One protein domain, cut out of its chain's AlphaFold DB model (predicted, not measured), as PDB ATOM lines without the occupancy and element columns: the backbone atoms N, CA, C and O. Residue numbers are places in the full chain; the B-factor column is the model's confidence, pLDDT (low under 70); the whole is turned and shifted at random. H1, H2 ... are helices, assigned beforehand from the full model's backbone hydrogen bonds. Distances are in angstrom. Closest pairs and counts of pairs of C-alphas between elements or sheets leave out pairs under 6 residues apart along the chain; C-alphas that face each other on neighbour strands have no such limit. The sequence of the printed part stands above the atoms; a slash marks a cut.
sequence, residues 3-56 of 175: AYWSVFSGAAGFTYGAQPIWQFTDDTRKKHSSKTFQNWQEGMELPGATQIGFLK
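This is residues 3 to 56 of the 175 residues of the protein "DUF4038 domain-containing protein" of Mariniphaga sp (UniProt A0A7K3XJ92). With little regular structure, this is a long, loose rod in which the chain goes out and folds back: H1 and H3, the longest helix, lie side by side toward one end, an extended stretch leads from H1 to a looped head of unnamed chain at the other end, and from that head the chain comes back through H2 to H3. The printed part has 54 residues, 21 of them in three named helices, H1, H2, H3, with no named strand; the class is all helix. It is loose, with a radius of gyration of the C-alphas of 13.3 A and spans of 40 by 18 by 14 A.

Find C-alpha 47 at (47.450, 13.970, -8.092); H3 runs 14.8 A to residue 56. H2 is residues 40 to 44. H1, residues 3 to 8, starts at C-alpha 3 (41.710, 21.655, -17.439).

H3 and H1 only just touch, with 3 pairs of C-alphas within 8 A, the closest Tyr 4 and Leu 55 at 7.3 A. They run the same way at a shallow tilt of 16 degrees. H2 and H3 meet only through their tight link; H1 and H2 are apart. Each O i to N i+4 pair is within hydrogen-bond range in H1 and H2, and 5 of 6 in H3.

The C-alphas farthest apart, Gly 10 and Thr 28, are 41.0 A apart. The printed part has no cut; the link from H1 to H2, residues 9 to 39, is long. Look for pLDDT under 70 at residues 30, 32 and 34 to 37.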
ATOM      1  N   ALA A   3      40.834  21.927 -16.298       95.06
ATOM      2  CA  ALA A   3      41.710  21.655 -17.439       95.06
ATOM      3  C   ALA A   3      40.953  21.149 -18.677       95.06
ATOM      4  O   ALA A   3      41.112  21.693 -19.767       95.06
ATOM      5  N   TYR A   4      40.081  20.153 -18.489       96.50
ATOM      6  CA  TYR A   4      39.276  19.580 -19.567       96.50
ATOM      7  C   TYR A   4      38.282  20.599 -20.122       96.50
ATOM      8  O   TYR A   4      38.222  20.762 -21.334       96.50
ATOM      9  N   TRP A   5      37.582  21.358 -19.266       96.31
ATOM     10  CA  TRP A   5      36.713  22.443 -19.738       96.31
ATOM     11  C   TRP A   5      37.454  23.457 -20.601       96.31
ATOM     12  O   TRP A   5      36.943  23.828 -21.653       96.31
ATOM     13  N   SER A   6      38.652  23.878 -20.191       96.31
ATOM     14  CA  SER A   6      39.458  24.835 -20.953       96.31
ATOM     15  C   SER A   6      39.786  24.303 -22.349       96.31
ATOM     16  O   SER A   6      39.475  24.948 -23.348       96.31
ATOM     17  N   VAL A   7      40.379  23.109 -22.427       96.81
ATOM     18  CA  VAL A   7      40.814  22.518 -23.703       96.81
ATOM     19  C   VAL A   7      39.622  22.209 -24.609       96.81
ATOM     20  O   VAL A   7      39.626  22.579 -25.777       96.81
ATOM     21  N   PHE A   8      38.555  21.622 -24.069       96.81
ATOM     22  CA  PHE A   8      37.376  21.236 -24.853       96.81
ATOM     23  C   PHE A   8      36.525  22.447 -25.268       96.81
ATOM     24  O   PHE A   8      35.669  22.326 -26.139       96.81
ATOM     25  N   SER A   9      36.779  23.619 -24.680       94.75
ATOM     26  CA  SER A   9      36.224  24.904 -25.128       94.75
ATOM     27  C   SER A   9      37.127  25.628 -26.136       94.75
ATOM     28  O   SER A   9      36.825  26.756 -26.512       94.75
ATOM     29  N   GLY A  10      38.214  24.995 -26.596       93.75
ATOM     30  CA  GLY A  10      39.066  25.489 -27.682       93.75
ATOM     31  C   GLY A  10      40.406  26.078 -27.242       93.75
ATOM     32  O   GLY A  10      41.110  26.658 -28.065       93.75
ATOM     33  N   ALA A  11      40.791  25.952 -25.968       95.25
ATOM     34  CA  ALA A  11      42.135  26.344 -25.557       95.25
ATOM     35  C   ALA A  11      43.186  25.405 -26.173       95.25
ATOM     36  O   ALA A  11      43.062  24.185 -26.088       95.25
ATOM     37  N   ALA A  12      44.274  25.974 -26.696       92.50
ATOM     38  CA  ALA A  12      45.404  25.217 -27.249       92.50
ATOM     39  C   ALA A  12      46.185  24.394 -26.198       92.50
ATOM     40  O   ALA A  12      47.082  23.629 -26.538       92.50
ATOM     41  N   GLY A  13      45.874  24.564 -24.912       93.12
ATOM     42  CA  GLY A  13      46.492  23.834 -23.818       93.12
ATOM     43  C   GLY A  13      45.964  24.285 -22.462       93.12
ATOM     44  O   GLY A  13      44.967  25.002 -22.361       93.12
ATOM     45  N   PHE A  14      46.652  23.858 -21.405       95.88
ATOM     46  CA  PHE A  14      46.334  24.230 -20.032       95.88
ATOM     47  C   PHE A  14      47.601  24.280 -19.178       95.88
ATOM     48  O   PHE A  14      48.487  23.438 -19.324       95.88
ATOM     49  N   THR A  15      47.670  25.235 -18.253       94.50
ATOM     50  CA  THR A  15      48.769  25.343 -17.288       94.50
ATOM     51  C   THR A  15      48.297  24.872 -15.920       94.50
ATOM     52  O   THR A  15      47.368  25.434 -15.342       94.50
ATOM     53  N   TYR A  16      48.949  23.841 -15.388       93.56
ATOM     54  CA  TYR A  16      48.724  23.384 -14.021       93.56
ATOM     55  C   TYR A  16      49.436  24.298 -13.016       93.56
ATOM     56  O   TYR A  16      50.565  24.729 -13.243       93.56
ATOM     57  N   GLY A  17      48.782  24.560 -11.886       90.50
ATOM     58  CA  GLY A  17      49.351  25.304 -10.769       90.50
ATOM     59  C   GLY A  17      48.944  24.676  -9.443       90.50
ATOM     60  O   GLY A  17      47.771  24.368  -9.228       90.50
ATOM     61  N   ALA A  18      49.914  24.507  -8.546       89.25
ATOM     62  CA  ALA A  18      49.699  24.001  -7.197       89.25
ATOM     63  C   ALA A  18      50.233  24.995  -6.173       89.25
ATOM     64  O   ALA A  18      51.347  25.507  -6.323       89.25
ATOM     65  N   GLN A  19      49.452  25.232  -5.111       87.81
ATOM     66  CA  GLN A  19      49.770  26.282  -4.149       87.81
ATOM     67  C   GLN A  19      51.173  26.156  -3.499       87.81
ATOM     68  O   GLN A  19      51.818  27.183  -3.296       87.81
ATOM     69  N   PRO A  20      51.671  24.952  -3.174       87.81
ATOM     70  CA  PRO A  20      53.017  24.794  -2.618       87.81
ATOM     71  C   PRO A  20      54.144  25.035  -3.637       87.81
ATOM     72  O   PRO A  20      55.191  25.568  -3.279       87.81
ATOM     73  N   ILE A  21      53.932  24.680  -4.913       89.00
ATOM     74  CA  ILE A  21      54.983  24.671  -5.948       89.00
ATOM     75  C   ILE A  21      55.351  26.089  -6.387       89.00
ATOM     76  O   ILE A  21      56.500  26.492  -6.268       89.00
ATOM     77  N   TRP A  22      54.383  26.878  -6.858       88.06
ATOM     78  CA  TRP A  22      54.628  28.244  -7.360       88.06
ATOM     79  C   TRP A  22      55.194  29.221  -6.304       88.06
ATOM     80  O   TRP A  22      55.698  30.281  -6.659       88.06
ATOM     81  N   GLN A  23      55.135  28.870  -5.014       85.88
ATOM     82  CA  GLN A  23      55.719  29.635  -3.905       85.88
ATOM     83  C   GLN A  23      57.033  29.035  -3.404       85.88
ATOM     84  O   GLN A  23      57.719  29.674  -2.603       85.88
ATOM     85  N   PHE A  24      57.360  27.811  -3.830       88.31
ATOM     86  CA  PHE A  24      58.410  26.996  -3.234       88.31
ATOM     87  C   PHE A  24      58.276  26.959  -1.705       88.31
ATOM     88  O   PHE A  24      59.216  27.297  -0.994       88.31
ATOM     89  N   THR A  25      57.075  26.660  -1.196       87.25
ATOM     90  CA  THR A  25      56.803  26.655   0.248       87.25
ATOM     91  C   THR A  25      57.717  25.668   0.965       87.25
ATOM     92  O   THR A  25      57.748  24.502   0.601       87.25
ATOM     93  N   ASP A  26      58.406  26.132   2.004       84.88
ATOM     94  CA  ASP A  26      59.226  25.337   2.917       84.88
ATOM     95  C   ASP A  26      59.067  25.893   4.350       84.88
ATOM     96  O   ASP A  26      58.379  26.899   4.557       84.88
ATOM     97  N   ASP A  27      59.698  25.259   5.341       80.94
ATOM     98  CA  ASP A  27      59.609  25.674   6.752       80.94
ATOM     99  C   ASP A  27      60.270  27.033   7.046       80.94
ATOM    100  O   ASP A  27      60.045  27.626   8.101       80.94
ATOM    101  N   THR A  28      61.074  27.554   6.117       82.62
ATOM    102  CA  THR A  28      61.787  28.834   6.244       82.62
ATOM    103  C   THR A  28      61.039  29.999   5.592       82.62
ATOM    104  O   THR A  28      61.347  31.163   5.857       82.62
ATOM    105  N   ARG A  29      60.032  29.717   4.758       75.38
ATOM    106  CA  ARG A  29      59.279  30.715   3.992       75.38
ATOM    107  C   ARG A  29      57.876  30.911   4.547       75.38
ATOM    108  O   ARG A  29      57.156  29.976   4.889       75.38
ATOM    109  N   LYS A  30      57.432  32.171   4.574       68.69
ATOM    110  CA  LYS A  30      56.074  32.519   5.004       68.69
ATOM    111  C   LYS A  30      55.044  31.912   4.046       68.69
ATOM    112  O   LYS A  30      55.011  32.254   2.867       68.69
ATOM    113  N   LYS A  31      54.157  31.072   4.578       70.44
ATOM    114  CA  LYS A  31      53.004  30.531   3.844       70.44
ATOM    115  C   LYS A  31      52.072  31.667   3.409       70.44
ATOM    116  O   LYS A  31      51.698  32.508   4.227       70.44
ATOM    117  N   HIS A  32      51.655  31.676   2.143       69.69
ATOM    118  CA  HIS A  32      50.707  32.672   1.622       69.69
ATOM    119  C   HIS A  32      49.302  32.533   2.229       69.69
ATOM    120  O   HIS A  32      48.551  33.504   2.294       69.69
ATOM    121  N   SER A  33      48.906  31.338   2.671       72.75
ATOM    122  CA  SER A  33      47.675  31.163   3.441       72.75
ATOM    123  C   SER A  33      47.794  30.023   4.446       72.75
ATOM    124  O   SER A  33      48.609  29.115   4.291       72.75
ATOM    125  N   SER A  34      46.915  30.018   5.449       68.38
ATOM    126  CA  SER A  34      46.761  28.882   6.371       68.38
ATOM    127  C   SER A  34      46.339  27.588   5.667       68.38
ATOM    128  O   SER A  34      46.432  26.521   6.262       68.38
ATOM    129  N   LYS A  35      45.901  27.673   4.400       68.56
ATOM    130  CA  LYS A  35      45.551  26.528   3.552       68.56
ATOM    131  C   LYS A  35      46.734  25.961   2.759       68.56
ATOM    132  O   LYS A  35      46.565  24.980   2.041       68.56
ATOM    133  N   THR A  36      47.927  26.554   2.863       68.94
ATOM    134  CA  THR A  36      49.150  25.993   2.273       68.94
ATOM    135  C   THR A  36      49.654  24.857   3.164       68.94
ATOM    136  O   THR A  36      50.444  25.052   4.090       68.94
ATOM    137  N   PHE A  37      49.111  23.665   2.933       64.25
ATOM    138  CA  PHE A  37      49.271  22.526   3.836       64.25
ATOM    139  C   PHE A  37      50.529  21.673   3.591       64.25
ATOM    140  O   PHE A  37      50.721  20.717   4.328       64.25
ATOM    141  N   GLN A  38      51.391  21.996   2.619       70.00
ATOM    142  CA  GLN A  38      52.447  21.082   2.149       70.00
ATOM    143  C   GLN A  38      53.763  21.790   1.811       70.00
ATOM    144  O   GLN A  38      53.755  22.970   1.442       70.00
ATOM    145  N   ASN A  39      54.869  21.046   1.905       86.00
ATOM    146  CA  ASN A  39      56.166  21.440   1.348       86.00
ATOM    147  C   ASN A  39      56.107  21.395  -0.195       86.00
ATOM    148  O   ASN A  39      55.333  20.626  -0.766       86.00
ATOM    149  N   TRP A  40      56.883  22.212  -0.907       88.44
ATOM    150  CA  TRP A  40      56.839  22.267  -2.370       88.44
ATOM    151  C   TRP A  40      57.190  20.931  -3.027       88.44
ATOM    152  O   TRP A  40      56.583  20.608  -4.047       88.44
ATOM    153  N   GLN A  41      58.087  20.134  -2.428       88.94
ATOM    154  CA  GLN A  41      58.385  18.786  -2.917       88.94
ATOM    155  C   GLN A  41      57.168  17.866  -2.816       88.94
ATOM    156  O   GLN A  41      56.852  17.173  -3.771       88.94
ATOM    157  N   GLU A  42      56.433  17.909  -1.704       87.44
ATOM    158  CA  GLU A  42      55.173  17.162  -1.565       87.44
ATOM    159  C   GLU A  42      54.111  17.677  -2.543       87.44
ATOM    160  O   GLU A  42      53.307  16.912  -3.067       87.44
ATOM    161  N   GLY A  43      54.133  18.981  -2.832       87.81
ATOM    162  CA  GLY A  43      53.296  19.591  -3.856       87.81
ATOM    163  C   GLY A  43      53.501  18.982  -5.245       87.81
ATOM    164  O   GLY A  43      52.535  18.917  -6.008       87.81
ATOM    165  N   MET A  44      54.716  18.517  -5.569       89.00
ATOM    166  CA  MET A  44      55.010  17.828  -6.836       89.00
ATOM    167  C   MET A  44      54.282  16.485  -6.952       89.00
ATOM    168  O   MET A  44      53.913  16.094  -8.054       89.00
ATOM    169  N   GLU A  45      54.003  15.836  -5.821       90.81
ATOM    170  CA  GLU A  45      53.328  14.535  -5.743       90.81
ATOM    171  C   GLU A  45      51.793  14.656  -5.694       90.81
ATOM    172  O   GLU A  45      51.075  13.662  -5.561       90.81
ATOM    173  N   LEU A  46      51.246  15.875  -5.788       91.44
ATOM    174  CA  LEU A  46      49.799  16.066  -5.835       91.44
ATOM    175  C   LEU A  46      49.202  15.393  -7.082       91.44
ATOM    176  O   LEU A  46      49.717  15.597  -8.184       91.44
ATOM    177  N   PRO A  47      48.041  14.709  -6.972       92.50
ATOM    178  CA  PRO A  47      47.450  13.970  -8.092       92.50
ATOM    179  C   PRO A  47      47.263  14.799  -9.368       92.50
ATOM    180  O   PRO A  47      47.410  14.281 -10.471       92.50
ATOM    181  N   GLY A  48      46.979  16.099  -9.227       91.69
ATOM    182  CA  GLY A  48      46.802  17.015 -10.354       91.69
ATOM    183  C   GLY A  48      48.036  17.146 -11.255       91.69
ATOM    184  O   GLY A  48      47.874  17.322 -12.463       91.69
ATOM    185  N   ALA A  49      49.246  17.008 -10.698       91.31
ATOM    186  CA  ALA A  49      50.495  17.064 -11.455       91.31
ATOM    187  C   ALA A  49      50.621  15.878 -12.424       91.31
ATOM    188  O   ALA A  49      50.989  16.058 -13.581       91.31
ATOM    189  N   THR A  50      50.228  14.678 -11.993       94.06
ATOM    190  CA  THR A  50      50.195  13.488 -12.857       94.06
ATOM    191  C   THR A  50      49.009  13.531 -13.822       94.06
ATOM    192  O   THR A  50      49.153  13.259 -15.014       94.06
ATOM    193  N   GLN A  51      47.832  13.935 -13.337       95.62
ATOM    194  CA  GLN A  51      46.591  13.940 -14.119       95.62
ATOM    195  C   GLN A  51      46.630  14.897 -15.316       95.62
ATOM    196  O   GLN A  51      46.045  14.594 -16.356       95.62
ATOM    197  N   ILE A  52      47.352  16.022 -15.236       95.62
ATOM    198  CA  ILE A  52      47.503  16.899 -16.409       95.62
ATOM    199  C   ILE A  52      48.310  16.231 -17.533       95.62
ATOM    200  O   ILE A  52      48.057  16.485 -18.712       95.62
ATOM    201  N   GLY A  53      49.220  15.314 -17.186       96.12
ATOM    202  CA  GLY A  53      49.918  14.467 -18.151       96.12
ATOM    203  C   GLY A  53      48.967  13.529 -18.899       96.12
ATOM    204  O   GLY A  53      49.134  13.313 -20.099       96.12
ATOM    205  N   PHE A  54      47.919  13.032 -18.235       97.81
ATOM    206  CA  PHE A  54      46.889  12.211 -18.877       97.81
ATOM    207  C   PHE A  54      46.038  13.012 -19.864       97.81
ATOM    208  O   PHE A  54      45.741  12.504 -20.944       97.81
ATOM    209  N   LEU A  55      45.715  14.275 -19.558       97.31
ATOM    210  CA  LEU A  55      45.067  15.167 -20.526       97.31
ATOM    211  C   LEU A  55      45.944  15.369 -21.766       97.31
ATOM    212  O   LEU A  55      45.453  15.209 -22.878       97.31
ATOM    213  N   LYS A  56      47.239  15.665 -21.590       96.81
ATOM    214  CA  LYS A  56      48.178  15.791 -22.717       96.81
ATOM    215  C   LYS A  56      48.188  14.518 -23.569       96.81
ATOM    216  O   LYS A  56      47.992  14.606 -24.775       96.81
TER     217      LYS A  56